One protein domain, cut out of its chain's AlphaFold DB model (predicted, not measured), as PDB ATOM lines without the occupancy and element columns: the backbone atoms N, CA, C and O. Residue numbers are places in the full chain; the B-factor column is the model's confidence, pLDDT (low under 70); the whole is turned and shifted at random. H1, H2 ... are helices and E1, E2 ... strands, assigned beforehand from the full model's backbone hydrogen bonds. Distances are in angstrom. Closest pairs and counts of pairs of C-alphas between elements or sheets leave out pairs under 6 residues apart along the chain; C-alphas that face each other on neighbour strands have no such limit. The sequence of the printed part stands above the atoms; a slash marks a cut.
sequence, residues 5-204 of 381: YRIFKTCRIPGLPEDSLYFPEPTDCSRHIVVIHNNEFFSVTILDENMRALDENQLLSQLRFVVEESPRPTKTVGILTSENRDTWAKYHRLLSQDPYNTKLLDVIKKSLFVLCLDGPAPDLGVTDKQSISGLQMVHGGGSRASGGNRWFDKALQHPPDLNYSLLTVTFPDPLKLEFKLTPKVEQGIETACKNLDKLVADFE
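What this domain is: This is residues 5 to 204 of the 381 residues of the protein "Hypothetical protein" of Timema poppense (UniProt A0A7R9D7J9). A small three-stranded sheet, E4, E3 and E5, is the core of this domain, with H1 over one face and H4 over the other; H2, H3 and H6 cluster to one side of it, and the small hairpin E1 and E2 lies by the last residues of H4. A long stretch without named elements, residues 140 to 182, pairs briefly with both edges of the sheet, swinging out past H1 between these pairings, and then leads to H6. The 200 printed residues hold six named helices and five named strands in the order E1 E2 E3 E4 H1 H2 H3 H4 E5 H5 H6; the class is mixed, helices and strands, with under half of the residues in named elements. The sheet's order is E4, E3, E5, mixed, and E1 and E2 form a separate antiparallel pair. The whole is compact, with a radius of gyration of the C-alphas of 16.9 A and spans of 45 by 42 by 33 A.

Where its parts are: Find C-alpha 11 at (1.316, 103.793, -72.881), where E1 begins and runs to residue 13; E2 follows at residues 20 to 22. E3, residues 32 to 37, is 15.9 A long, and E4, residues 40 to 45, is 16.4 A. Look next for H1 at residues 56 to 69, beginning at C-alpha 56 at (-22.250, 115.418, -71.144) and 20.0 A long. Then come H2, residues 78 to 82; H3, residues 85 to 95, 15.0 A; H4, residues 99 to 110, 16.7 A; and E5, residues 114 to 117, 9.8 A. H5, residues 129 to 139, is 15.6 A long. The longest helix, H6, covers residues 183 to 202 over 29.0 A and ends at C-alpha 202 at (-0.773, 96.835, -99.470).

How they stand to each other: Start at the hairpin E1 and E2, antiparallel at 144 degrees, where N 13 and O 20 are 2.8 A apart, within hydrogen-bond range. The closest C-alphas of E1 and H4 are those of Cys 11 and Lys 109, at 5.5 A. In the hairpin E3 and E4, antiparallel at 152 degrees, find N 35 and O 42 within range at 2.8 A. E3, the inner strand, has E5 as its parallel neighbour at 30 degrees, with N 115 and O 34 within range at 2.8 A. H1 is on this sheet at a height of 8.9 A, over E3 and only just not over E4, on which 2 of its C-alphas fall; its closest C-alpha to E3 is that of Val 67, 6.6 A from His 37. H4 is on the opposite face at a height of 11.0 A, across the strands at 63 degrees to E4 on the local plane; the closest C-alphas of H4 and E3 are those of Ile 108 and Val 34, at 6.3 A. H6 touches H2 with residues 188 to 196 alone, closest at the C-alphas of Ala 192 and Leu 80, 5.7 A. H6 touches H3 with residues 185 to 188 alone, at a shallow tilt of 29 degrees, opposite ways; the closest C-alphas are those of Val 185 and Tyr 91, at 6.5 A. H2 also touches H3, with the C-alphas of Leu 80 and Trp 88 closest at 6.1 A. H5 and H6 are close but not clearly touching, with the C-alphas of His 139 and Val 200 closest at 7.1 A. Every O i to N i+4 pair is within hydrogen-bond range in H1, H3, H4, H5 and H6; H2 has 0 of 1, but 2 of 2 O i to N i+3 pairs.

The domain as a whole: The two farthest C-alphas, those of Pro 17 and Leu 167, are 49.8 A apart. The printed part has no cut. The links E5 to H5, 11 residues, and H5 to H6, 43 residues, are long. Within the latter, residues 157 to 158 pair in parallel with 114 to 115 of E5, and 175 to 176 antiparallel with 42 to 43 of E4. The mean pLDDT of the printed part is 91.0; residues 158 to 171 are under 70.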
ATOM      1  N   TYR A   5      -6.814  96.685 -64.801       87.12
ATOM      2  CA  TYR A   5      -6.030  97.768 -64.199       87.12
ATOM      3  C   TYR A   5      -4.932  98.323 -65.126       87.12
ATOM      4  O   TYR A   5      -4.230  99.252 -64.750       87.12
ATOM      5  N   ARG A   6      -4.769  97.748 -66.327       87.56
ATOM      6  CA  ARG A   6      -3.752  98.118 -67.323       87.56
ATOM      7  C   ARG A   6      -4.357  98.578 -68.656       87.56
ATOM      8  O   ARG A   6      -3.664  98.596 -69.666       87.56
ATOM      9  N   ILE A   7      -5.656  98.887 -68.691       87.12
ATOM     10  CA  ILE A   7      -6.320  99.403 -69.902       87.12
ATOM     11  C   ILE A   7      -6.115 100.918 -69.996       87.12
ATOM     12  O   ILE A   7      -5.543 101.419 -70.960       87.12
ATOM     13  N   PHE A   8      -6.554 101.649 -68.972       90.75
ATOM     14  CA  PHE A   8      -6.417 103.101 -68.910       90.75
ATOM     15  C   PHE A   8      -5.010 103.506 -68.470       90.75
ATOM     16  O   PHE A   8      -4.316 102.743 -67.792       90.75
ATOM     17  N   LYS A   9      -4.584 104.709 -68.872       89.25
ATOM     18  CA  LYS A   9      -3.271 105.313 -68.571       89.25
ATOM     19  C   LYS A   9      -2.050 104.535 -69.066       89.25
ATOM     20  O   LYS A   9      -0.931 104.998 -68.898       89.25
ATOM     21  N   THR A  10      -2.239 103.389 -69.714       93.56
ATOM     22  CA  THR A  10      -1.131 102.585 -70.225       93.56
ATOM     23  C   THR A  10      -0.649 103.143 -71.557       93.56
ATOM     24  O   THR A  10      -1.442 103.447 -72.454       93.56
ATOM     25  N   CYS A  11       0.665 103.295 -71.677       96.19
ATOM     26  CA  CYS A  11       1.316 103.793 -72.881       96.19
ATOM     27  C   CYS A  11       2.598 102.999 -73.126       96.19
ATOM     28  O   CYS A  11       3.384 102.782 -72.203       96.19
ATOM     29  N   ARG A  12       2.812 102.565 -74.364       97.94
ATOM     30  CA  ARG A  12       4.080 101.993 -74.805       97.94
ATOM     31  C   ARG A  12       5.092 103.116 -74.998       97.94
ATOM     32  O   ARG A  12       4.749 104.167 -75.518       97.94
ATOM     33  N   ILE A  13       6.328 102.907 -74.568       97.69
ATOM     34  CA  ILE A  13       7.407 103.883 -74.717       97.69
ATOM     35  C   ILE A  13       8.446 103.279 -75.654       97.69
ATOM     36  O   ILE A  13       8.985 102.217 -75.326       97.69
ATOM     37  N   PRO A  14       8.719 103.904 -76.811       98.19
ATOM     38  CA  PRO A  14       9.689 103.379 -77.753       98.19
ATOM     39  C   PRO A  14      11.105 103.489 -77.179       98.19
ATOM     40  O   PRO A  14      11.483 104.523 -76.617       98.19
ATOM     41  N   GLY A  15      11.895 102.432 -77.321       97.38
ATOM     42  CA  GLY A  15      13.238 102.358 -76.756       97.38
ATOM     43  C   GLY A  15      14.176 101.490 -77.586       97.38
ATOM     44  O   GLY A  15      13.752 100.728 -78.446       97.38
ATOM     45  N   LEU A  16      15.478 101.646 -77.342       96.62
ATOM     46  CA  LEU A  16      16.514 100.776 -77.895       96.62
ATOM     47  C   LEU A  16      17.301 100.157 -76.731       96.62
ATOM     48  O   LEU A  16      17.724 100.913 -75.850       96.62
ATOM     49  N   PRO A  17      17.536  98.830 -76.725       96.62
ATOM     50  CA  PRO A  17      17.176  97.858 -77.770       96.62
ATOM     51  C   PRO A  17      15.709  97.393 -77.733       96.62
ATOM     52  O   PRO A  17      15.288  96.651 -78.614       96.62
ATOM     53  N   GLU A  18      14.941  97.796 -76.724       97.38
ATOM     54  CA  GLU A  18      13.567  97.343 -76.524       97.38
ATOM     55  C   GLU A  18      12.657  98.472 -76.038       97.38
ATOM     56  O   GLU A  18      13.099  99.446 -75.422       97.38
ATOM     57  N   ASP A  19      11.365  98.311 -76.304       98.38
ATOM     58  CA  ASP A  19      10.326  99.198 -75.793       98.38
ATOM     59  C   ASP A  19       9.977  98.851 -74.341       98.38
ATOM     60  O   ASP A  19      10.129  97.715 -73.896       98.38
ATOM     61  N   SER A  20       9.402  99.812 -73.622       97.38
ATOM     62  CA  SER A  20       8.845  99.592 -72.281       97.38
ATOM     63  C   SER A  20       7.356  99.937 -72.223       97.38
ATOM     64  O   SER A  20       6.792 100.528 -73.145       97.38
ATOM     65  N   LEU A  21       6.686  99.537 -71.140       95.12
ATOM     66  CA  LEU A  21       5.296  99.901 -70.864       95.12
ATOM     67  C   LEU A  21       5.242 100.801 -69.633       95.12
ATOM     68  O   LEU A  21       5.698 100.417 -68.559       95.12
ATOM     69  N   TYR A  22       4.634 101.973 -69.786       93.69
ATOM     70  CA  TYR A  22       4.205 102.789 -68.660       93.69
ATOM     71  C   TYR A  22       2.882 102.245 -68.122       93.69
ATOM     72  O   TYR A  22       1.905 102.137 -68.869       93.69
ATOM     73  N   PHE A  23       2.853 101.940 -66.827       89.81
ATOM     74  CA  PHE A  23       1.635 101.680 -66.068       89.81
ATOM     75  C   PHE A  23       1.410 102.829 -65.078       89.81
ATOM     76  O   PHE A  23       2.387 103.410 -64.607       89.81
ATOM     77  N   PRO A  24       0.151 103.167 -64.754       81.81
ATOM     78  CA  PRO A  24      -0.117 104.188 -63.753       81.81
ATOM     79  C   PRO A  24       0.372 103.740 -62.372       81.81
ATOM     80  O   PRO A  24       0.058 102.637 -61.921       81.81
ATOM     81  N   GLU A  25       1.099 104.624 -61.692       82.62
ATOM     82  CA  GLU A  25       1.436 104.461 -60.276       82.62
ATOM     83  C   GLU A  25       0.185 104.667 -59.399       82.62
ATOM     84  O   GLU A  25      -0.720 105.411 -59.789       82.62
ATOM     85  N   PRO A  26       0.115 104.089 -58.185       78.81
ATOM     86  CA  PRO A  26      -1.016 104.296 -57.273       78.81
ATOM     87  C   PRO A  26      -1.290 105.770 -56.930       78.81
ATOM     88  O   PRO A  26      -2.420 106.131 -56.614       78.81
ATOM     89  N   THR A  27      -0.266 106.622 -57.006       81.38
ATOM     90  CA  THR A  27      -0.347 108.069 -56.755       81.38
ATOM     91  C   THR A  27      -0.696 108.888 -58.005       81.38
ATOM     92  O   THR A  27      -0.674 110.116 -57.958       81.38
ATOM     93  N   ASP A  28      -0.960 108.249 -59.150       81.69
ATOM     94  CA  ASP A  28      -1.287 108.933 -60.403       81.69
ATOM     95  C   ASP A  28      -2.709 109.524 -60.353       81.69
ATOM     96  O   ASP A  28      -3.710 108.848 -60.616       81.69
ATOM     97  N   CYS A  29      -2.780 110.829 -60.097       84.56
ATOM     98  CA  CYS A  29      -4.012 111.617 -60.093       84.56
ATOM     99  C   CYS A  29      -4.337 112.246 -61.463       84.56
ATOM    100  O   CYS A  29      -4.973 113.293 -61.509       84.56
ATOM    101  N   SER A  30      -3.889 111.673 -62.590       90.75
ATOM    102  CA  SER A  30      -4.217 112.207 -63.926       90.75
ATOM    103  C   SER A  30      -5.725 112.168 -64.182       90.75
ATOM    104  O   SER A  30      -6.362 111.127 -63.983       90.75
ATOM    105  N   ARG A  31      -6.263 113.302 -64.648       92.94
ATOM    106  CA  ARG A  31      -7.699 113.582 -64.847       92.94
ATOM    107  C   ARG A  31      -8.079 113.865 -66.299       92.94
ATOM    108  O   ARG A  31      -9.242 114.132 -66.596       92.94
ATOM    109  N   HIS A  32      -7.100 113.853 -67.196       95.25
ATOM    110  CA  HIS A  32      -7.257 114.279 -68.578       95.25
ATOM    111  C   HIS A  32      -7.211 113.114 -69.561       95.25
ATOM    112  O   HIS A  32      -6.610 112.067 -69.308       95.25
ATOM    113  N   ILE A  33      -7.822 113.332 -70.716       97.56
ATOM    114  CA  ILE A  33      -7.602 112.568 -71.942       97.56
ATOM    115  C   ILE A  33      -6.780 113.414 -72.906       97.56
ATOM    116  O   ILE A  33      -6.590 114.614 -72.699       97.56
ATOM    117  N   VAL A  34      -6.310 112.786 -73.978       98.25
ATOM    118  CA  VAL A  34      -5.829 113.525 -75.144       98.25
ATOM    119  C   VAL A  34      -6.843 113.374 -76.265       98.25
ATOM    120  O   VAL A  34      -7.183 112.256 -76.637       98.25
ATOM    121  N   VAL A  35      -7.334 114.490 -76.789       98.38
ATOM    122  CA  VAL A  35      -8.185 114.527 -77.977       98.38
ATOM    123  C   VAL A  35      -7.314 114.909 -79.166       98.38
ATOM    124  O   VAL A  35      -6.523 115.844 -79.067       98.38
ATOM    125  N   ILE A  36      -7.427 114.169 -80.265       98.19
ATOM    126  CA  ILE A  36      -6.735 114.462 -81.520       98.19
ATOM    127  C   ILE A  36      -7.793 114.765 -82.576       98.19
ATOM    128  O   ILE A  36      -8.674 113.938 -82.816       98.19
ATOM    129  N   HIS A  37      -7.727 115.947 -83.175       97.62
ATOM    130  CA  HIS A  37      -8.596 116.356 -84.275       97.62
ATOM    131  C   HIS A  37      -7.740 117.047 -85.326       97.62
ATOM    132  O   HIS A  37      -6.885 117.864 -84.988       97.62
ATOM    133  N   ASN A  38      -7.926 116.684 -86.598       96.38
ATOM    134  CA  ASN A  38      -7.142 117.244 -87.698       96.38
ATOM    135  C   ASN A  38      -5.619 117.179 -87.450       96.38
ATOM    136  O   ASN A  38      -4.852 118.065 -87.829       96.38
ATOM    137  N   ASN A  39      -5.182 116.079 -86.831       96.88
ATOM    138  CA  ASN A  39      -3.799 115.802 -86.456       96.88
ATOM    139  C   ASN A  39      -3.195 116.711 -85.362       96.88
ATOM    140  O   ASN A  39      -2.000 116.587 -85.065       96.88
ATOM    141  N   GLU A  40      -3.998 117.583 -84.749       97.50
ATOM    142  CA  GLU A  40      -3.618 118.441 -83.628       97.50
ATOM    143  C   GLU A  40      -4.054 117.817 -82.298       97.50
ATOM    144  O   GLU A  40      -5.124 117.220 -82.199       97.50
ATOM    145  N   PHE A  41      -3.211 117.935 -81.271       98.06
ATOM    146  CA  PHE A  41      -3.397 117.277 -79.978       98.06
ATOM    147  C   PHE A  41      -3.858 118.272 -78.918       98.06
ATOM    148  O   PHE A  41      -3.278 119.347 -78.782       98.06
ATOM    149  N   PHE A  42      -4.823 117.867 -78.098       98.12
ATOM    150  CA  PHE A  42      -5.364 118.672 -77.009       98.12
ATOM    151  C   PHE A  42      -5.457 117.844 -75.731       98.12
ATOM    152  O   PHE A  42      -6.001 116.742 -75.732       98.12
ATOM    153  N   SER A  43      -4.948 118.370 -74.622       97.12
ATOM    154  CA  SER A  43      -5.187 117.809 -73.296       97.12
ATOM    155  C   SER A  43      -6.518 118.327 -72.764       97.12
ATOM    156  O   SER A  43      -6.650 119.517 -72.479       97.12
ATOM    157  N   VAL A  44      -7.484 117.424 -72.596       96.56
ATOM    158  CA  VAL A  44      -8.842 117.738 -72.132       96.56
ATOM    159  C   VAL A  44      -9.056 117.111 -70.766       96.56
ATOM    160  O   VAL A  44      -9.001 115.890 -70.623       96.56
ATOM    161  N   THR A  45      -9.297 117.931 -69.746       94.44
ATOM    162  CA  THR A  45      -9.617 117.432 -68.404       94.44
ATOM    163  C   THR A  45     -11.055 116.923 -68.389       94.44
ATOM    164  O   THR A  45     -11.962 117.669 -68.730       94.44
ATOM    165  N   ILE A  46     -11.260 115.661 -67.998       93.88
ATOM    166  CA  ILE A  46     -12.585 115.010 -67.984       93.88
ATOM    167  C   ILE A  46     -13.022 114.555 -66.590       93.88
ATOM    168  O   ILE A  46     -14.129 114.040 -66.442       93.88
ATOM    169  N   LEU A  47     -12.159 114.719 -65.582       92.06
ATOM    170  CA  LEU A  47     -12.483 114.477 -64.180       92.06
ATOM    171  C   LEU A  47     -12.289 115.759 -63.356       92.06
ATOM    172  O   LEU A  47     -11.290 116.467 -63.517       92.06
ATOM    173  N   ASP A  48     -13.213 116.035 -62.439       88.06
ATOM    174  CA  ASP A  48     -13.109 117.129 -61.472       88.06
ATOM    175  C   ASP A  48     -12.058 116.842 -60.377       88.06
ATOM    176  O   ASP A  48     -11.394 115.803 -60.369       88.06
ATOM    177  N   GLU A  49     -11.864 117.777 -59.445       87.69
ATOM    178  CA  GLU A  49     -10.893 117.635 -58.345       87.69
ATOM    179  C   GLU A  49     -11.213 116.467 -57.395       87.69
ATOM    180  O   GLU A  49     -10.324 115.963 -56.713       87.69
ATOM    181  N   ASN A  50     -12.460 115.990 -57.402       89.81
ATOM    182  CA  ASN A  50     -12.942 114.851 -56.624       89.81
ATOM    183  C   ASN A  50     -12.955 113.542 -57.437       89.81
ATOM    184  O   ASN A  50     -13.568 112.565 -57.003       89.81
ATOM    185  N   MET A  51     -12.300 113.508 -58.606       89.06
ATOM    186  CA  MET A  51     -12.247 112.362 -59.527       89.06
ATOM    187  C   MET A  51     -13.612 111.940 -60.099       89.06
ATOM    188  O   MET A  51     -13.782 110.797 -60.532       89.06
ATOM    189  N   ARG A  52     -14.591 112.848 -60.131       91.44
ATOM    190  CA  ARG A  52     -15.901 112.622 -60.754       91.44
ATOM    191  C   ARG A  52     -15.853 113.030 -62.218       91.44
ATOM    192  O   ARG A  52     -15.233 114.031 -62.559       91.44
ATOM    193  N   ALA A  53     -16.503 112.250 -63.077       92.44
ATOM    194  CA  ALA A  53     -16.595 112.570 -64.495       92.44
ATOM    195  C   ALA A  53     -17.384 113.863 -64.721       92.44
ATOM    196  O   ALA A  53     -18.386 114.097 -64.043       92.44
ATOM    197  N   LEU A  54     -16.931 114.665 -65.684       91.12
ATOM    198  CA  LEU A  54     -17.712 115.783 -66.204       91.12
ATOM    199  C   LEU A  54     -19.017 115.282 -66.827       91.12
ATOM    200  O   LEU A  54     -19.088 114.157 -67.331       91.12
ATOM    201  N   ASP A  55     -20.039 116.132 -66.796       91.88
ATOM    202  CA  ASP A  55     -21.304 115.836 -67.457       91.88
ATOM    203  C   ASP A  55     -21.193 115.948 -68.988       91.88
ATOM    204  O   ASP A  55     -20.208 116.435 -69.549       91.88
ATOM    205  N   GLU A  56     -22.221 115.464 -69.682       91.00
ATOM    206  CA  GLU A  56     -22.250 115.418 -71.144       91.00
ATOM    207  C   GLU A  56     -22.136 116.807 -71.790       91.00
ATOM    208  O   GLU A  56     -21.430 116.959 -72.787       91.00
ATOM    209  N   ASN A  57     -22.759 117.835 -71.206       89.50
ATOM    210  CA  ASN A  57     -22.723 119.193 -71.749       89.50
ATOM    211  C   ASN A  57     -21.329 119.809 -71.590       89.50
ATOM    212  O   ASN A  57     -20.818 120.454 -72.506       89.50
ATOM    213  N   GLN A  58     -20.688 119.574 -70.445       89.81
ATOM    214  CA  GLN A  58     -19.313 119.991 -70.191       89.81
ATOM    215  C   GLN A  58     -18.339 119.310 -71.157       89.81
ATOM    216  O   GLN A  58     -17.516 119.987 -71.775       89.81
ATOM    217  N   LEU A  59     -18.458 117.991 -71.343       91.81
ATOM    218  CA  LEU A  59     -17.640 117.247 -72.305       91.81
ATOM    219  C   LEU A  59     -17.861 117.750 -73.736       91.81
ATOM    220  O   LEU A  59     -16.894 117.961 -74.465       91.81
ATOM    221  N   LEU A  60     -19.111 118.001 -74.132       91.25
ATOM    222  CA  LEU A  60     -19.436 118.525 -75.458       91.25
ATOM    223  C   LEU A  60     -18.834 119.917 -75.689       91.25
ATOM    224  O   LEU A  60     -18.287 120.167 -76.762       91.25
ATOM    225  N   SER A  61     -18.893 120.803 -74.690       90.00
ATOM    226  CA  SER A  61     -18.264 122.131 -74.736       90.00
ATOM    227  C   SER A  61     -16.750 122.023 -74.977       90.00
ATOM    228  O   SER A  61     -16.207 122.678 -75.865       90.00
ATOM    229  N   GLN A  62     -16.081 121.109 -74.267       92.25
ATOM    230  CA  GLN A  62     -14.646 120.852 -74.420       92.25
ATOM    231  C   GLN A  62     -14.293 120.286 -75.807       92.25
ATOM    232  O   GLN A  62     -13.317 120.709 -76.423       92.25
ATOM    233  N   LEU A  63     -15.090 119.349 -76.331       94.50
ATOM    234  CA  LEU A  63     -14.870 118.789 -77.670       94.50
ATOM    235  C   LEU A  63     -15.137 119.811 -78.778       94.50
ATOM    236  O   LEU A  63     -14.428 119.818 -79.782       94.50
ATOM    237  N   ARG A  64     -16.124 120.696 -78.598       93.56
ATOM    238  CA  ARG A  64     -16.392 121.797 -79.528       93.56
ATOM    239  C   ARG A  64     -15.196 122.739 -79.622       93.56
ATOM    240  O   ARG A  64     -14.775 123.027 -80.735       93.56
ATOM    241  N   PHE A  65     -14.628 123.136 -78.484       94.25
ATOM    242  CA  PHE A  65     -13.414 123.953 -78.460       94.25
ATOM    243  C   PHE A  65     -12.289 123.299 -79.272       94.25
ATOM    244  O   PHE A  65     -11.678 123.946 -80.114       94.25
ATOM    245  N   VAL A  66     -12.056 121.992 -79.083       96.44
ATOM    246  CA  VAL A  66     -11.045 121.252 -79.859       96.44
ATOM    247  C   VAL A  66     -11.304 121.363 -81.363       96.44
ATOM    248  O   VAL A  66     -10.374 121.642 -82.114       96.44
ATOM    249  N   VAL A  67     -12.548 121.168 -81.808       96.06
ATOM    250  CA  VAL A  67     -12.918 121.248 -83.231       96.06
ATOM    251  C   VAL A  67     -12.737 122.662 -83.791       96.06
ATOM    252  O   VAL A  67     -12.211 122.811 -84.894       96.06
ATOM    253  N   GLU A  68     -13.143 123.685 -83.039       95.56
ATOM    254  CA  GLU A  68     -13.032 125.097 -83.429       95.56
ATOM    255  C   GLU A  68     -11.563 125.549 -83.531       95.56
ATOM    256  O   GLU A  68     -11.195 126.217 -84.498       95.56
ATOM    257  N   GLU A  69     -10.705 125.093 -82.614       96.31
ATOM    258  CA  GLU A  69      -9.272 125.426 -82.574       96.31
ATOM    259  C   GLU A  69      -8.397 124.590 -83.523       96.31
ATOM    260  O   GLU A  69      -7.202 124.858 -83.666       96.31
ATOM    261  N   SER A  70      -8.968 123.584 -84.194       96.38
ATOM    262  CA  SER A  70      -8.266 122.765 -85.193       96.38
ATOM    263  C   SER A  70      -9.069 122.623 -86.490       96.38
ATOM    264  O   SER A  70      -9.492 121.527 -86.868       96.38
ATOM    265  N   PRO A  71      -9.289 123.726 -87.236       95.19
ATOM    266  CA  PRO A  71     -10.202 123.751 -88.380       95.19
ATOM    267  C   PRO A  71      -9.678 123.013 -89.620       95.19
ATOM    268  O   PRO A  71     -10.434 122.784 -90.564       95.19
ATOM    269  N   ARG A  72      -8.380 122.674 -89.673       93.38
ATOM    270  CA  ARG A  72      -7.761 122.016 -90.833       93.38
ATOM    271  C   ARG A  72      -6.632 121.063 -90.434       93.38
ATOM    272  O   ARG A  72      -5.903 121.378 -89.498       93.38
ATOM    273  N   PRO A  73      -6.427 119.959 -91.178       91.62
ATOM    274  CA  PRO A  73      -5.326 119.035 -90.934       91.62
ATOM    275  C   PRO A  73      -3.943 119.694 -90.972       91.62
ATOM    276  O   PRO A  73      -3.647 120.483 -91.875       91.62
ATOM    277  N   THR A  74      -3.068 119.312 -90.041       92.00
ATOM    278  CA  THR A  74      -1.660 119.748 -89.993       92.00
ATOM    279  C   THR A  74      -0.680 118.581 -90.171       92.00
ATOM    280  O   THR A  74      -1.058 117.405 -90.090       92.00
ATOM    281  N   LYS A  75       0.602 118.888 -90.438       89.06
ATOM    282  CA  LYS A  75       1.684 117.898 -90.278       89.06
ATOM    283  C   LYS A  75       1.779 117.536 -88.799       89.06
ATOM    284  O   LYS A  75       1.702 118.415 -87.949       89.06
ATOM    285  N   THR A  76       1.999 116.263 -88.492       93.31
ATOM    286  CA  THR A  76       1.866 115.786 -87.116       93.31
ATOM    287  C   THR A  76       2.943 114.813 -86.704       93.31
ATOM    288  O   THR A  76       3.384 113.975 -87.487       93.31
ATOM    289  N   VAL A  77       3.328 114.892 -85.434       96.25
ATOM    290  CA  VAL A  77       4.191 113.898 -84.793       96.25
ATOM    291  C   VAL A  77       3.474 112.567 -84.575       96.25
ATOM    292  O   VAL A  77       4.145 111.549 -84.443       96.25
ATOM    293  N   GLY A  78       2.133 112.542 -84.574       97.56
ATOM    294  CA  GLY A  78       1.352 111.324 -84.342       97.56
ATOM    295  C   GLY A  78       1.684 110.212 -85.327       97.56
ATOM    296  O   GLY A  78       1.840 109.054 -84.936       97.56
ATOM    297  N   ILE A  79       1.923 110.569 -86.592       98.25
ATOM    298  CA  ILE A  79       2.236 109.598 -87.641       98.25
ATOM    299  C   ILE A  79       3.577 108.886 -87.422       98.25
ATOM    300  O   ILE A  79       3.730 107.740 -87.837       98.25
ATOM    301  N   LEU A  80       4.527 109.500 -86.702       98.50
ATOM    302  CA  LEU A  80       5.794 108.853 -86.346       98.50
ATOM    303  C   LEU A  80       5.581 107.624 -85.452       98.50
ATOM    304  O   LEU A  80       6.407 106.720 -85.462       98.50
ATOM    305  N   THR A  81       4.465 107.550 -84.719       98.50
ATOM    306  CA  THR A  81       4.141 106.376 -83.891       98.50
ATOM    307  C   THR A  81       3.749 105.143 -84.718       98.50
ATOM    308  O   THR A  81       3.709 104.041 -84.173       98.50
ATOM    309  N   SER A  82       3.496 105.307 -86.027       97.88
ATOM    310  CA  SER A  82       3.218 104.208 -86.971       97.88
ATOM    311  C   SER A  82       4.474 103.557 -87.561       97.88
ATOM    312  O   SER A  82       4.383 102.526 -88.224       97.88
ATOM    313  N   GLU A  83       5.649 104.149 -87.334       98.25
ATOM    314  CA  GLU A  83       6.909 103.669 -87.894       98.25
ATOM    315  C   GLU A  83       7.389 102.349 -87.286       98.25
ATOM    316  O   GLU A  83       6.958 101.904 -86.215       98.25
ATOM    317  N   ASN A  84       8.380 101.754 -87.959       97.75
ATOM    318  CA  ASN A  84       9.198 100.708 -87.355       97.75
ATOM    319  C   ASN A  84       9.715 101.165 -85.975       97.75
ATOM    320  O   ASN A  84      10.099 102.322 -85.796       97.75
ATOM    321  N   ARG A  85       9.751 100.250 -84.999       98.25
ATOM    322  CA  ARG A  85      10.018 100.588 -83.590       98.25
ATOM    323  C   ARG A  85      11.393 101.214 -83.366       98.25
ATOM    324  O   ARG A  85      11.474 102.204 -82.645       98.25
ATOM    325  N   ASP A  86      12.433 100.752 -84.058       98.38
ATOM    326  CA  ASP A  86      13.774 101.339 -83.959       98.38
ATOM    327  C   ASP A  86      13.821 102.747 -84.560       98.38
ATOM    328  O   ASP A  86      14.497 103.644 -84.046       98.38
ATOM    329  N   THR A  87      13.108 102.951 -85.671       98.19
ATOM    330  CA  THR A  87      12.962 104.261 -86.315       98.19
ATOM    331  C   THR A  87      12.214 105.221 -85.396       98.19
ATOM    332  O   THR A  87      12.694 106.329 -85.141       98.19
ATOM    333  N   TRP A  88      11.083 104.788 -84.837       98.50
ATOM    334  CA  TRP A  88      10.304 105.590 -83.907       98.50
ATOM    335  C   TRP A  88      11.093 105.908 -82.632       98.50
ATOM    336  O   TRP A  88      11.149 107.067 -82.234       98.50
ATOM    337  N   ALA A  89      11.818 104.949 -82.047       98.62
ATOM    338  CA  ALA A  89      12.660 105.181 -80.872       98.62
ATOM    339  C   ALA A  89      13.715 106.277 -81.100       98.62
ATOM    340  O   ALA A  89      13.955 107.114 -80.223       98.62
ATOM    341  N   LYS A  90      14.312 106.336 -82.299       98.38
ATOM    342  CA  LYS A  90      15.256 107.403 -82.675       98.38
ATOM    343  C   LYS A  90      14.575 108.773 -82.724       98.38
ATOM    344  O   LYS A  90      15.119 109.728 -82.168       98.38
ATOM    345  N   TYR A  91      13.404 108.886 -83.354       98.38
ATOM    346  CA  TYR A  91      12.676 110.160 -83.433       98.38
ATOM    347  C   TYR A  91      12.070 110.582 -82.095       98.38
ATOM    348  O   TYR A  91      12.133 111.761 -81.757       98.38
ATOM    349  N   HIS A  92      11.579 109.637 -81.294       98.31
ATOM    350  CA  HIS A  92      11.128 109.891 -79.932       98.31
ATOM    351  C   HIS A  92      12.264 110.484 -79.089       98.31
ATOM    352  O   HIS A  92      12.078 111.512 -78.443       98.31
ATOM    353  N   ARG A  93      13.481 109.921 -79.170       97.94
ATOM    354  CA  ARG A  93      14.665 110.482 -78.499       97.94
ATOM    355  C   ARG A  93      14.994 111.900 -78.969       97.94
ATOM    356  O   ARG A  93      15.322 112.731 -78.132       97.94
ATOM    357  N   LEU A  94      14.912 112.175 -80.274       97.88
ATOM    358  CA  LEU A  94      15.131 113.522 -80.820       97.88
ATOM    359  C   LEU A  94      14.081 114.517 -80.308       97.88
ATOM    360  O   LEU A  94      14.439 115.620 -79.911       97.88
ATOM    361  N   LEU A  95      12.806 114.122 -80.258       97.81
ATOM    362  CA  LEU A  95      11.741 114.940 -79.674       97.81
ATOM    363  C   LEU A  95      12.007 115.226 -78.189       97.81
ATOM    364  O   LEU A  95      11.854 116.366 -77.762       97.81
ATOM    365  N   SER A  96      12.455 114.228 -77.420       97.12
ATOM    366  CA  SER A  96      12.761 114.367 -75.987       97.12
ATOM    367  C   SER A  96      14.022 115.187 -75.669       97.12
ATOM    368  O   SER A  96      14.295 115.441 -74.500       97.12
ATOM    369  N   GLN A  97      14.816 115.606 -76.661       97.31
ATOM    370  CA  GLN A  97      15.946 116.516 -76.411       97.31
ATOM    371  C   GLN A  97      15.475 117.929 -76.053       97.31
ATOM    372  O   GLN A  97      16.181 118.645 -75.346       97.31
ATOM    373  N   ASP A  98      14.285 118.323 -76.513       96.94
ATOM    374  CA  ASP A  98      13.658 119.577 -76.116       96.94
ATOM    375  C   ASP A  98      12.860 119.371 -74.802       96.94
ATOM    376  O   ASP A  98      11.959 118.520 -74.735       96.94
ATOM    377  N   PRO A  99      13.159 120.128 -73.724       95.31
ATOM    378  CA  PRO A  99      12.468 119.977 -72.443       95.31
ATOM    379  C   PRO A  99      10.968 120.287 -72.499       95.31
ATOM    380  O   PRO A  99      10.207 119.786 -71.671       95.31
ATOM    381  N   TYR A 100      10.527 121.118 -73.446       94.81
ATOM    382  CA  TYR A 100       9.117 121.440 -73.629       94.81
ATOM    383  C   TYR A 100       8.380 120.277 -74.307       94.81
ATOM    384  O   TYR A 100       7.392 119.797 -73.752       94.81
ATOM    385  N   ASN A 101       8.918 119.714 -75.393       97.00
ATOM    386  CA  ASN A 101       8.381 118.494 -76.013       97.00
ATOM    387  C   ASN A 101       8.320 117.318 -75.031       97.00
ATOM    388  O   ASN A 101       7.357 116.555 -75.035       97.00
ATOM    389  N   THR A 102       9.317 117.187 -74.154       96.19
ATOM    390  CA  THR A 102       9.333 116.146 -73.113       96.19
ATOM    391  C   THR A 102       8.121 116.243 -72.183       96.19
ATOM    392  O   THR A 102       7.529 115.220 -71.839       96.19
ATOM    393  N   LYS A 103       7.697 117.461 -71.819       95.25
ATOM    394  CA  LYS A 103       6.470 117.671 -71.032       95.25
ATOM    395  C   LYS A 103       5.224 117.262 -71.821       95.25
ATOM    396  O   LYS A 103       4.355 116.606 -71.258       95.25
ATOM    397  N   LEU A 104       5.152 117.587 -73.116       97.06
ATOM    398  CA  LEU A 104       4.027 117.189 -73.973       97.06
ATOM    399  C   LEU A 104       3.924 115.659 -74.115       97.06
ATOM    400  O   LEU A 104       2.836 115.096 -73.989       97.06
ATOM    401  N   LEU A 105       5.056 114.970 -74.295       97.19
ATOM    402  CA  LEU A 105       5.116 113.503 -74.306       97.19
ATOM    403  C   LEU A 105       4.632 112.906 -72.975       97.19
ATOM    404  O   LEU A 105       3.907 111.911 -72.978       97.19
ATOM    405  N   ASP A 106       4.978 113.519 -71.835       94.81
ATOM    406  CA  ASP A 106       4.496 113.083 -70.516       94.81
ATOM    407  C   ASP A 106       2.974 113.258 -70.369       94.81
ATOM    408  O   ASP A 106       2.308 112.356 -69.856       94.81
ATOM    409  N   VAL A 107       2.406 114.352 -70.896       95.94
ATOM    410  CA  VAL A 107       0.950 114.587 -70.938       95.94
ATOM    411  C   VAL A 107       0.235 113.489 -71.733       95.94
ATOM    412  O   VAL A 107      -0.741 112.922 -71.236       95.94
ATOM    413  N   ILE A 108       0.730 113.133 -72.926       97.19
ATOM    414  CA  ILE A 108       0.149 112.055 -73.750       97.19
ATOM    415  C   ILE A 108       0.301 110.695 -73.061       97.19
ATOM    416  O   ILE A 108      -0.652 109.912 -72.981       97.19
ATOM    417  N   LYS A 109       1.482 110.409 -72.509       95.12
ATOM    418  CA  LYS A 109       1.760 109.164 -71.784       95.12
ATOM    419  C   LYS A 109       0.799 108.963 -70.612       95.12
ATOM    420  O   LYS A 109       0.250 107.869 -70.485       95.12
ATOM    421  N   LYS A 110       0.555 110.002 -69.807       93.94
ATOM    422  CA  LYS A 110      -0.261 109.942 -68.579       93.94
ATOM    423  C   LYS A 110      -1.768 110.096 -68.787       93.94
ATOM    424  O   LYS A 110      -2.532 109.819 -67.864       93.94
ATOM    425  N   SER A 111      -2.214 110.505 -69.975       96.25
ATOM    426  CA  SER A 111      -3.647 110.644 -70.266       96.25
ATOM    427  C   SER A 111      -4.420 109.342 -70.005       96.25
ATOM    428  O   SER A 111      -3.878 108.245 -70.143       96.25
ATOM    429  N   LEU A 112      -5.695 109.424 -69.636       95.25
ATOM    430  CA  LEU A 112      -6.522 108.243 -69.364       95.25
ATOM    431  C   LEU A 112      -6.657 107.354 -70.608       95.25
ATOM    432  O   LEU A 112      -6.492 106.136 -70.527       95.25
ATOM    433  N   PHE A 113      -6.909 107.982 -71.752       96.88
ATOM    434  CA  PHE A 113      -6.969 107.393 -73.085       96.88
ATOM    435  C   PHE A 113      -6.832 108.509 -74.130       96.88
ATOM    436  O   PHE A 113      -6.717 109.690 -73.780       96.88
ATOM    437  N   VAL A 114      -6.819 108.130 -75.405       98.12
ATOM    438  CA  VAL A 114      -6.837 109.065 -76.534       98.12
ATOM    439  C   VAL A 114      -8.184 108.974 -77.263       98.12
ATOM    440  O   VAL A 114      -8.685 107.879 -77.517       98.12
ATOM    441  N   LEU A 115      -8.780 110.115 -77.598       97.81
ATOM    442  CA  LEU A 115      -9.995 110.223 -78.408       97.81
ATOM    443  C   LEU A 115      -9.623 110.834 -79.765       97.81
ATOM    444  O   LEU A 115      -9.056 111.919 -79.802       97.81
ATOM    445  N   CYS A 116      -9.915 110.150 -80.867       97.38
ATOM    446  CA  CYS A 116      -9.556 110.596 -82.218       97.38
ATOM    447  C   CYS A 116     -10.810 111.093 -82.938       97.38
ATOM    448  O   CYS A 116     -11.620 110.284 -83.373       97.38
ATOM    449  N   LEU A 117     -11.000 112.403 -83.058       95.81
ATOM    450  CA  LEU A 117     -12.114 112.969 -83.816       95.81
ATOM    451  C   LEU A 117     -11.770 112.881 -85.302       95.81
ATOM    452  O   LEU A 117     -11.000 113.685 -85.825       95.81
ATOM    453  N   ASP A 118     -12.263 111.834 -85.947       94.75
ATOM    454  CA  ASP A 118     -11.891 111.489 -87.309       94.75
ATOM    455  C   ASP A 118     -12.767 112.173 -88.357       94.75
ATOM    456  O   ASP A 118     -13.981 112.296 -88.203       94.75
ATOM    457  N   GLY A 119     -12.136 112.540 -89.472       89.06
ATOM    458  CA  GLY A 119     -12.849 112.890 -90.692       89.06
ATOM    459  C   GLY A 119     -13.431 111.661 -91.407       89.06
ATOM    460  O   GLY A 119     -13.201 110.514 -91.001       89.06
ATOM    461  N   PRO A 120     -14.170 111.881 -92.507       88.44
ATOM    462  CA  PRO A 120     -14.674 110.792 -93.336       88.44
ATOM    463  C   PRO A 120     -13.521 109.946 -93.893       88.44
ATOM    464  O   PRO A 120     -12.483 110.477 -94.295       88.44
ATOM    465  N   ALA A 121     -13.717 108.625 -93.944       88.81
ATOM    466  CA  ALA A 121     -12.759 107.724 -94.574       88.81
ATOM    467  C   ALA A 121     -12.541 108.086 -96.058       88.81
ATOM    468  O   ALA A 121     -13.506 108.419 -96.755       88.81
ATOM    469  N   PRO A 122     -11.297 107.988 -96.561       90.75
ATOM    470  CA  PRO A 122     -11.015 108.139 -97.983       90.75
ATOM    471  C   PRO A 122     -11.502 106.908 -98.767       90.75
ATOM    472  O   PRO A 122     -11.975 105.927 -98.191       90.75
ATOM    473  N   ASP A 123     -11.342 106.932-100.092       91.25
ATOM    474  CA  ASP A 123     -11.478 105.717-100.896       91.25
ATOM    475  C   ASP A 123     -10.336 104.743-100.565       91.25
ATOM    476  O   ASP A 123      -9.157 105.046-100.760       91.25
ATOM    477  N   LEU A 124     -10.705 103.578-100.034       90.25
ATOM    478  CA  LEU A 124      -9.793 102.515 -99.610       90.25
ATOM    479  C   LEU A 124      -9.868 101.284-100.529       90.25
ATOM    480  O   LEU A 124      -9.415 100.199-100.162       90.25
ATOM    481  N   GLY A 125     -10.468 101.423-101.718       88.88
ATOM    482  CA  GLY A 125     -10.612 100.329-102.681       88.88
ATOM    483  C   GLY A 125     -11.609  99.249-102.249       88.88
ATOM    484  O   GLY A 125     -11.586  98.132-102.770       88.88
ATOM    485  N   VAL A 126     -12.482  99.566-101.288       90.38
ATOM    486  CA  VAL A 126     -13.578  98.716-100.807       90.38
ATOM    487  C   VAL A 126     -14.857  99.542-100.705       90.38
ATOM    488  O   VAL A 126     -14.814 100.736-100.424       90.38
ATOM    489  N   THR A 127     -16.005  98.912-100.950       89.81
ATOM    490  CA  THR A 127     -17.304  99.604-101.013       89.81
ATOM    491  C   THR A 127     -18.211  99.306 -99.825       89.81
ATOM    492  O   THR A 127     -19.177 100.035 -99.593       89.81
ATOM    493  N   ASP A 128     -17.940  98.245 -99.062       91.62
ATOM    494  CA  ASP A 128     -18.757  97.888 -97.908       91.62
ATOM    495  C   ASP A 128     -18.353  98.689 -96.663       91.62
ATOM    496  O   ASP A 128     -17.176  98.844 -96.327       91.62
ATOM    497  N   LYS A 129     -19.361  99.200 -95.949       91.81
ATOM    498  CA  LYS A 129     -19.164 100.098 -94.803       91.81
ATOM    499  C   LYS A 129     -18.377  99.443 -93.668       91.81
ATOM    500  O   LYS A 129     -17.606 100.125 -92.998       91.81
ATOM    501  N   GLN A 130     -18.562  98.141 -93.444       92.56
ATOM    502  CA  GLN A 130     -17.868  97.417 -92.381       92.56
ATOM    503  C   GLN A 130     -16.357  97.357 -92.631       92.56
ATOM    504  O   GLN A 130     -15.584  97.559 -91.695       92.56
ATOM    505  N   SER A 131     -15.928  97.101 -93.869       95.25
ATOM    506  CA  SER A 131     -14.505  97.061 -94.222       95.25
ATOM    507  C   SER A 131     -13.889  98.456 -94.227       95.25
ATOM    508  O   SER A 131     -12.798  98.618 -93.692       95.25
ATOM    509  N   ILE A 132     -14.605  99.477 -94.722       94.50
ATOM    510  CA  ILE A 132     -14.161 100.883 -94.644       94.50
ATOM    511  C   ILE A 132     -13.911 101.285 -93.182       94.50
ATOM    512  O   ILE A 132     -12.828 101.768 -92.848       94.50
ATOM    513  N   SER A 133     -14.879 101.020 -92.298       92.62
ATOM    514  CA  SER A 133     -14.744 101.292 -90.863       92.62
ATOM    515  C   SER A 133     -13.587 100.497 -90.249       92.62
ATOM    516  O   SER A 133     -12.751 101.068 -89.555       92.62
ATOM    517  N   GLY A 134     -13.465  99.202 -90.561       94.12
ATOM    518  CA  GLY A 134     -12.361  98.366 -90.084       94.12
ATOM    519  C   GLY A 134     -10.980  98.899 -90.484       94.12
ATOM    520  O   GLY A 134     -10.089  98.984 -89.642       94.12
ATOM    521  N   LEU A 135     -10.805  99.316 -91.739       95.69
ATOM    522  CA  LEU A 135      -9.550  99.883 -92.241       95.69
ATOM    523  C   LEU A 135      -9.231 101.229 -91.566       95.69
ATOM    524  O   LEU A 135      -8.104 101.463 -91.124       95.69
ATOM    525  N   GLN A 136     -10.233 102.097 -91.400       94.19
ATOM    526  CA  GLN A 136     -10.075 103.358 -90.669       94.19
ATOM    527  C   GLN A 136      -9.688 103.130 -89.195       94.19
ATOM    528  O   GLN A 136      -8.829 103.838 -88.660       94.19
ATOM    529  N   MET A 137     -10.259 102.112 -88.545       94.00
ATOM    530  CA  MET A 137      -9.905 101.725 -87.177       94.00
ATOM    531  C   MET A 137      -8.477 101.179 -87.068       94.00
ATOM    532  O   MET A 137      -7.788 101.483 -86.096       94.00
ATOM    533  N   VAL A 138      -8.025 100.383 -88.043       95.00
ATOM    534  CA  VAL A 138      -6.709  99.722 -88.005       95.00
ATOM    535  C   VAL A 138      -5.568 100.703 -88.282       95.00
ATOM    536  O   VAL A 138      -4.572 100.689 -87.563       95.00
ATOM    537  N   HIS A 139      -5.692 101.554 -89.304       95.50
ATOM    538  CA  HIS A 139      -4.576 102.389 -89.776       95.50
ATOM    539  C   HIS A 139      -4.975 103.823 -90.168       95.50
ATOM    540  O   HIS A 139      -4.163 104.564 -90.719       95.50
ATOM    541  N   GLY A 140      -6.226 104.236 -89.936       95.00
ATOM    542  CA  GLY A 140      -6.681 105.613 -90.183       95.00
ATOM    543  C   GLY A 140      -6.803 106.011 -91.659       95.00
ATOM    544  O   GLY A 140      -7.000 107.179 -91.958       95.00
ATOM    545  N   GLY A 141      -6.693 105.065 -92.594       94.25
ATOM    546  CA  GLY A 141      -6.843 105.332 -94.032       94.25
ATOM    547  C   GLY A 141      -5.690 106.084 -94.721       94.25
ATOM    548  O   GLY A 141      -5.861 106.532 -95.848       94.25
ATOM    549  N   GLY A 142      -4.522 106.206 -94.082       95.00
ATOM    550  CA  GLY A 142      -3.317 106.790 -94.689       95.00
ATOM    551  C   GLY A 142      -2.987 108.202 -94.203       95.00
ATOM    552  O   GLY A 142      -3.698 108.792 -93.388       95.00
ATOM    553  N   SER A 143      -1.875 108.744 -94.697       95.19
ATOM    554  CA  SER A 143      -1.258 109.984 -94.210       95.19
ATOM    555  C   SER A 143      -2.089 111.242 -94.474       95.19
ATOM    556  O   SER A 143      -2.015 112.206 -93.715       95.19
ATOM    557  N   ARG A 144      -2.902 111.223 -95.537       92.62
ATOM    558  CA  ARG A 144      -3.810 112.319 -95.926       92.62
ATOM    559  C   ARG A 144      -5.220 112.184 -95.346       92.62
ATOM    560  O   ARG A 144      -6.064 113.031 -95.621       92.62
ATOM    561  N   ALA A 145      -5.468 111.120 -94.592       93.12
ATOM    562  CA  ALA A 145      -6.708 110.879 -93.872       93.12
ATOM    563  C   ALA A 145      -6.424 110.918 -92.360       93.12
ATOM    564  O   ALA A 145      -5.662 111.758 -91.885       93.12
ATOM    565  N   SER A 146      -6.997 109.993 -91.598       95.50
ATOM    566  CA  SER A 146      -6.869 109.919 -90.143       95.50
ATOM    567  C   SER A 146      -5.640 109.137 -89.664       95.50
ATOM    568  O   SER A 146      -5.507 108.887 -88.469       95.50
ATOM    569  N   GLY A 147      -4.722 108.737 -90.551       95.25
ATOM    570  CA  GLY A 147      -3.521 107.975 -90.183       95.25
ATOM    571  C   GLY A 147      -2.555 108.741 -89.272       95.25
ATOM    572  O   GLY A 147      -1.881 108.141 -88.436       95.25
ATOM    573  N   GLY A 148      -2.526 110.073 -89.395       95.69
ATOM    574  CA  GLY A 148      -1.815 110.969 -88.477       95.69
ATOM    575  C   GLY A 148      -2.621 111.364 -87.234       95.69
ATOM    576  O   GLY A 148      -2.037 111.815 -86.250       95.69
ATOM    577  N   ASN A 149      -3.939 111.148 -87.242       97.00
ATOM    578  CA  ASN A 149      -4.869 111.537 -86.179       97.00
ATOM    579  C   ASN A 149      -4.878 110.494 -85.045       97.00
ATOM    580  O   ASN A 149      -5.927 110.006 -84.631       97.00
ATOM    581  N   ARG A 150      -3.689 110.041 -84.638       97.56
ATOM    582  CA  ARG A 150      -3.461 108.865 -83.790       97.56
ATOM    583  C   ARG A 150      -2.226 109.051 -82.915       97.56
ATOM    584  O   ARG A 150      -1.314 109.812 -83.233       97.56
ATOM    585  N   TRP A 151      -2.168 108.256 -81.854       98.06
ATOM    586  CA  TRP A 151      -0.960 107.968 -81.089       98.06
ATOM    587  C   TRP A 151      -0.887 106.462 -80.810       98.06
ATOM    588  O   TRP A 151      -1.375 105.992 -79.782       98.06
ATOM    589  N   PHE A 152      -0.313 105.680 -81.734       97.50
ATOM    590  CA  PHE A 152      -0.354 104.203 -81.730       97.50
ATOM    591  C   PHE A 152       0.288 103.542 -80.502       97.50
ATOM    592  O   PHE A 152      -0.009 102.390 -80.193       97.50
ATOM    593  N   ASP A 153       1.113 104.275 -79.757       97.56
ATOM    594  CA  ASP A 153       1.662 103.815 -78.483       97.56
ATOM    595  C   ASP A 153       0.634 103.806 -77.338       97.56
ATOM    596  O   ASP A 153       0.853 103.150 -76.314       97.56
ATOM    597  N   LYS A 154      -0.496 104.516 -77.471       96.62
ATOM    598  CA  LYS A 154      -1.534 104.541 -76.438       96.62
ATOM    599  C   LYS A 154      -2.351 103.254 -76.471       96.62
ATOM    600  O   LYS A 154      -2.892 102.884 -77.510       96.62
ATOM    601  N   ALA A 155      -2.506 102.613 -75.310       82.94
ATOM    602  CA  ALA A 155      -3.208 101.333 -75.204       82.94
ATOM    603  C   ALA A 155      -4.696 101.406 -75.596       82.94
ATOM    604  O   ALA A 155      -5.241 100.422 -76.094       82.94
ATOM    605  N   LEU A 156      -5.349 102.553 -75.372       83.94
ATOM    606  CA  LEU A 156      -6.747 102.780 -75.725       83.94
ATOM    607  C   LEU A 156      -6.897 104.061 -76.547       83.94
ATOM    608  O   LEU A 156      -6.569 105.154 -76.074       83.94
ATOM    609  N   GLN A 157      -7.429 103.895 -77.757       88.69
ATOM    610  CA  GLN A 157      -7.802 104.966 -78.674       88.69
ATOM    611  C   GLN A 157      -9.218 104.714 -79.190       88.69
ATOM    612  O   GLN A 157      -9.544 103.580 -79.545       88.69
ATOM    613  N   HIS A 158     -10.058 105.745 -79.223       64.81
ATOM    614  CA  HIS A 158     -11.437 105.625 -79.695       64.81
ATOM    615  C   HIS A 158     -11.760 106.731 -80.706       64.81
ATOM    616  O   HIS A 158     -11.577 107.899 -80.364       64.81
ATOM    617  N   PRO A 159     -12.230 106.410 -81.920       56.66
ATOM    618  CA  PRO A 159     -12.878 107.380 -82.781       56.66
ATOM    619  C   PRO A 159     -14.386 107.389 -82.501       56.66
ATOM    620  O   PRO A 159     -15.023 106.340 -82.609       56.66
ATOM    621  N   PRO A 160     -14.963 108.523 -82.079       51.16
ATOM    622  CA  PRO A 160     -16.394 108.610 -81.850       51.16
ATOM    623  C   PRO A 160     -17.149 108.824 -83.169       51.16
ATOM    624  O   PRO A 160     -16.677 109.534 -84.055       51.16
ATOM    625  N   ASP A 161     -18.368 108.293 -83.247       39.81
ATOM    626  CA  ASP A 161     -19.387 108.755 -84.194       39.81
ATOM    627  C   ASP A 161     -20.104 109.964 -83.558       39.81
ATOM    628  O   ASP A 161     -20.725 109.826 -82.503       39.81
ATOM    629  N   LEU A 162     -20.002 111.163 -84.146       38.88
ATOM    630  CA  LEU A 162     -20.559 112.400 -83.570       38.88
ATOM    631  C   LEU A 162     -21.741 112.943 -84.391       38.88
ATOM    632  O   LEU A 162     -21.611 113.141 -85.595       38.88
ATOM    633  N   ASN A 163     -22.871 113.235 -83.729       33.69
ATOM    634  CA  ASN A 163     -24.018 113.987 -84.274       33.69
ATOM    635  C   ASN A 163     -24.866 114.625 -83.146       33.69
ATOM    636  O   ASN A 163     -25.913 114.078 -82.829       33.69
ATOM    637  N   TYR A 164     -24.472 115.756 -82.535       36.72
ATOM    638  CA  TYR A 164     -25.307 116.446 -81.516       36.72
ATOM    639  C   TYR A 164     -25.043 117.962 -81.397       36.72
ATOM    640  O   TYR A 164     -23.999 118.459 -81.823       36.72
ATOM    641  N   SER A 165     -25.997 118.705 -80.805       35.81
ATOM    642  CA  SER A 165     -26.014 120.177 -80.705       35.81
ATOM    643  C   SER A 165     -26.258 120.741 -79.284       35.81
ATOM    644  O   SER A 165     -27.229 120.351 -78.647       35.81
ATOM    645  N   LEU A 166     -25.460 121.775 -78.946       39.97
ATOM    646  CA  LEU A 166     -25.619 122.923 -78.008       39.97
ATOM    647  C   LEU A 166     -25.621 122.737 -76.467       39.97
ATOM    648  O   LEU A 166     -26.571 122.206 -75.913       39.97
ATOM    649  N   LEU A 167     -24.653 123.376 -75.776       35.44
ATOM    650  CA  LEU A 167     -24.746 124.583 -74.903       35.44
ATOM    651  C   LEU A 167     -23.376 124.830 -74.214       35.44
ATOM    652  O   LEU A 167     -22.642 123.884 -73.950       35.44
ATOM    653  N   THR A 168     -23.005 126.086 -73.940       42.75
ATOM    654  CA  THR A 168     -21.699 126.461 -73.349       42.75
ATOM    655  C   THR A 168     -21.743 126.508 -71.822       42.75
ATOM    656  O   THR A 168     -22.516 127.275 -71.247       42.75
ATOM    657  N   VAL A 169     -20.862 125.744 -71.171       47.12
ATOM    658  CA  VAL A 169     -20.571 125.802 -69.729       47.12
ATOM    659  C   VAL A 169     -19.079 126.097 -69.557       47.12
ATOM    660  O   VAL A 169     -18.254 125.539 -70.280       47.12
ATOM    661  N   THR A 170     -18.732 126.980 -68.620       52.59
ATOM    662  CA  THR A 170     -17.352 127.395 -68.339       52.59
ATOM    663  C   THR A 170     -16.599 126.329 -67.541       52.59
ATOM    664  O   THR A 170     -16.929 126.009 -66.403       52.59
ATOM    665  N   PHE A 171     -15.551 125.794 -68.157       65.56
ATOM    666  CA  PHE A 171     -14.554 124.880 -67.598       65.56
ATOM    667  C   PHE A 171     -13.200 125.306 -68.205       65.56
ATOM    668  O   PHE A 171     -13.234 125.929 -69.266       65.56
ATOM    669  N   PRO A 172     -12.026 125.063 -67.587       75.88
ATOM    670  CA  PRO A 172     -10.749 125.426 -68.206       75.88
ATOM    671  C   PRO A 172     -10.644 124.887 -69.633       75.88
ATOM    672  O   PRO A 172     -10.975 123.726 -69.886       75.88
ATOM    673  N   ASP A 173     -10.195 125.744 -70.546       84.38
ATOM    674  CA  ASP A 173     -10.095 125.406 -71.960       84.38
ATOM    675  C   ASP A 173      -9.085 124.265 -72.190       84.38
ATOM    676  O   ASP A 173      -8.057 124.188 -71.499       84.38
ATOM    677  N   PRO A 174      -9.346 123.371 -73.162       92.94
ATOM    678  CA  PRO A 174      -8.383 122.377 -73.616       92.94
ATOM    679  C   PRO A 174      -7.004 122.971 -73.919       92.94
ATOM    680  O   PRO A 174      -6.867 123.935 -74.671       92.94
ATOM    681  N   LEU A 175      -5.948 122.343 -73.400       92.94
ATOM    682  CA  LEU A 175      -4.576 122.771 -73.677       92.94
ATOM    683  C   LEU A 175      -4.077 122.137 -74.977       92.94
ATOM    684  O   LEU A 175      -3.851 120.925 -75.024       92.94
ATOM    685  N   LYS A 176      -3.833 122.954 -76.001       96.19
ATOM    686  CA  LYS A 176      -3.193 122.516 -77.247       96.19
ATOM    687  C   LYS A 176      -1.737 122.091 -77.007       96.19
ATOM    688  O   LYS A 176      -0.974 122.791 -76.339       96.19
ATOM    689  N   LEU A 177      -1.343 120.934 -77.539       96.38
ATOM    690  CA  LEU A 177      -0.009 120.344 -77.382       96.38
ATOM    691  C   LEU A 177       0.798 120.527 -78.678       96.38
ATOM    692  O   LEU A 177       0.809 119.659 -79.553       96.38
ATOM    693  N   GLU A 178       1.471 121.670 -78.811       95.38
ATOM    694  CA  GLU A 178       2.215 122.031 -80.024       95.38
ATOM    695  C   GLU A 178       3.678 121.590 -79.944       95.38
ATOM    696  O   GLU A 178       4.476 122.158 -79.209       95.38
ATOM    697  N   PHE A 179       4.073 120.575 -80.710       96.25
ATOM    698  CA  PHE A 179       5.456 120.098 -80.695       96.25
ATOM    699  C   PHE A 179       6.409 121.055 -81.418       96.25
ATOM    700  O   PHE A 179       6.159 121.477 -82.544       96.25
ATOM    701  N   LYS A 180       7.572 121.313 -80.813       95.88
ATOM    702  CA  LYS A 180       8.695 121.996 -81.466       95.88
ATOM    703  C   LYS A 180       9.439 121.012 -82.358       95.88
ATOM    704  O   LYS A 180      10.071 120.077 -81.859       95.88
ATOM    705  N   LEU A 181       9.364 121.209 -83.670       96.44
ATOM    706  CA  LEU A 181       9.974 120.309 -84.647       96.44
ATOM    707  C   LEU A 181      11.337 120.833 -85.095       96.44
ATOM    708  O   LEU A 181      11.545 122.031 -85.265       96.44
ATOM    709  N   THR A 182      12.273 119.909 -85.297       96.81
ATOM    710  CA  THR A 182      13.530 120.187 -86.000       96.81
ATOM    711  C   THR A 182      13.404 119.717 -87.451       96.81
ATOM    712  O   THR A 182      12.631 118.786 -87.699       96.81
ATOM    713  N   PRO A 183      14.218 120.231 -88.394       97.56
ATOM    714  CA  PRO A 183      14.171 119.786 -89.793       97.56
ATOM    715  C   PRO A 183      14.306 118.265 -89.962       97.56
ATOM    716  O   PRO A 183      13.687 117.652 -90.828       97.56
ATOM    717  N   LYS A 184      15.081 117.617 -89.080       97.62
ATOM    718  CA  LYS A 184      15.248 116.159 -89.073       97.62
ATOM    719  C   LYS A 184      13.971 115.421 -88.659       97.62
ATOM    720  O   LYS A 184      13.675 114.367 -89.212       97.62
ATOM    721  N   VAL A 185      13.226 115.949 -87.686       97.81
ATOM    722  CA  VAL A 185      11.931 115.381 -87.280       97.81
ATOM    723  C   VAL A 185      10.896 115.587 -88.385       97.81
ATOM    724  O   VAL A 185      10.161 114.656 -88.690       97.81
ATOM    725  N   GLU A 186      10.883 116.750 -89.038       97.88
ATOM    726  CA  GLU A 186       9.990 117.020 -90.174       97.88
ATOM    727  C   GLU A 186      10.231 116.052 -91.342       97.88
ATOM    728  O   GLU A 186       9.283 115.474 -91.872       97.88
ATOM    729  N   GLN A 187      11.494 115.785 -91.684       97.81
ATOM    730  CA  GLN A 187      11.849 114.761 -92.673       97.81
ATOM    731  C   GLN A 187      11.396 113.353 -92.245       97.81
ATOM    732  O   GLN A 187      10.964 112.541 -93.072       97.81
ATOM    733  N   GLY A 188      11.484 113.053 -90.946       98.31
ATOM    734  CA  GLY A 188      10.969 111.816 -90.367       98.31
ATOM    735  C   GLY A 188       9.463 111.671 -90.560       98.31
ATOM    736  O   GLY A 188       9.011 110.615 -90.997       98.31
ATOM    737  N   ILE A 189       8.701 112.741 -90.312       98.50
ATOM    738  CA  ILE A 189       7.246 112.785 -90.525       98.50
ATOM    739  C   ILE A 189       6.921 112.488 -91.992       98.50
ATOM    740  O   ILE A 189       6.072 111.649 -92.274       98.50
ATOM    741  N   GLU A 190       7.635 113.100 -92.937       98.06
ATOM    742  CA  GLU A 190       7.421 112.857 -94.371       98.06
ATOM    743  C   GLU A 190       7.742 111.418 -94.794       98.06
ATOM    744  O   GLU A 190       7.089 110.860 -95.680       98.06
ATOM    745  N   THR A 191       8.739 110.800 -94.160       98.12
ATOM    746  CA  THR A 191       9.076 109.388 -94.380       98.12
ATOM    747  C   THR A 191       7.989 108.473 -93.818       98.12
ATOM    748  O   THR A 191       7.536 107.572 -94.524       98.12
ATOM    749  N   ALA A 192       7.500 108.767 -92.612       98.56
ATOM    750  CA  ALA A 192       6.399 108.051 -91.976       98.56
ATOM    751  C   ALA A 192       5.100 108.137 -92.781       98.56
ATOM    752  O   ALA A 192       4.435 107.119 -92.959       98.56
ATOM    753  N   CYS A 193       4.786 109.298 -93.369       98.12
ATOM    754  CA  CYS A 193       3.674 109.425 -94.315       98.12
ATOM    755  C   CYS A 193       3.791 108.409 -95.458       98.12
ATOM    756  O   CYS A 193       2.861 107.646 -95.708       98.12
ATOM    757  N   LYS A 194       4.956 108.351 -96.119       98.19
ATOM    758  CA  LYS A 194       5.194 107.441 -97.251       98.19
ATOM    759  C   LYS A 194       5.115 105.973 -96.838       98.19
ATOM    760  O   LYS A 194       4.619 105.154 -97.607       98.19
ATOM    761  N   ASN A 195       5.628 105.628 -95.659       98.38
ATOM    762  CA  ASN A 195       5.618 104.256 -95.165       98.38
ATOM    763  C   ASN A 195       4.207 103.805 -94.776       98.38
ATOM    764  O   ASN A 195       3.803 102.707 -95.160       98.38
ATOM    765  N   LEU A 196       3.433 104.667 -94.112       98.00
ATOM    766  CA  LEU A 196       2.033 104.392 -93.811       98.00
ATOM    767  C   LEU A 196       1.208 104.249 -95.093       98.00
ATOM    768  O   LEU A 196       0.460 103.289 -95.221       98.00
ATOM    769  N   ASP A 197       1.374 105.143 -96.068       97.88
ATOM    770  CA  ASP A 197       0.629 105.071 -97.331       97.88
ATOM    771  C   ASP A 197       0.933 103.781 -98.110       97.88
ATOM    772  O   ASP A 197       0.023 103.173 -98.673       97.88
ATOM    773  N   LYS A 198       2.190 103.311 -98.092       97.50
ATOM    774  CA  LYS A 198       2.558 101.997 -98.645       97.50
ATOM    775  C   LYS A 198       1.870 100.853 -97.903       97.50
ATOM    776  O   LYS A 198       1.344  99.957 -98.553       97.50
ATOM    777  N   LEU A 199       1.859 100.892 -96.568       97.06
ATOM    778  CA  LEU A 199       1.183  99.881 -95.755       97.06
ATOM    779  C   LEU A 199      -0.318  99.844 -96.059       97.06
ATOM    780  O   LEU A 199      -0.865  98.768 -96.250       97.06
ATOM    781  N   VAL A 200      -0.973 101.004 -96.137       96.69
ATOM    782  CA  VAL A 200      -2.407 101.108 -96.442       96.69
ATOM    783  C   VAL A 200      -2.726 100.593 -97.841       96.69
ATOM    784  O   VAL A 200      -3.725  99.904 -98.018       96.69
ATOM    785  N   ALA A 201      -1.881 100.891 -98.830       96.50
ATOM    786  CA  ALA A 201      -2.067 100.393-100.189       96.50
ATOM    787  C   ALA A 201      -1.922  98.863-100.281       96.50
ATOM    788  O   ALA A 201      -2.604  98.235-101.091       96.50
ATOM    789  N   ASP A 202      -1.045  98.272 -99.466       96.94
ATOM    790  CA  ASP A 202      -0.773  96.835 -99.470       96.94
ATOM    791  C   ASP A 202      -1.709  96.030 -98.556       96.94
ATOM    792  O   ASP A 202      -1.965  94.854 -98.792       96.94
ATOM    793  N   PHE A 203      -2.245  96.642 -97.504       97.12
ATOM    794  CA  PHE A 203      -3.116  95.968 -96.551       97.12
ATOM    795  C   PHE A 203      -4.525  95.769 -97.121       97.12
ATOM    796  O   PHE A 203      -5.163  96.706 -97.601       97.12
ATOM    797  N   GLU A 204      -5.050  94.547 -97.031       95.12
ATOM    798  CA  GLU A 204      -6.451  94.267 -97.335       95.12
ATOM    799  C   GLU A 204      -7.202  93.732 -96.118       95.12
ATOM    800  O   GLU A 204      -6.693  92.908 -95.361       95.12
TER     801      GLU A 204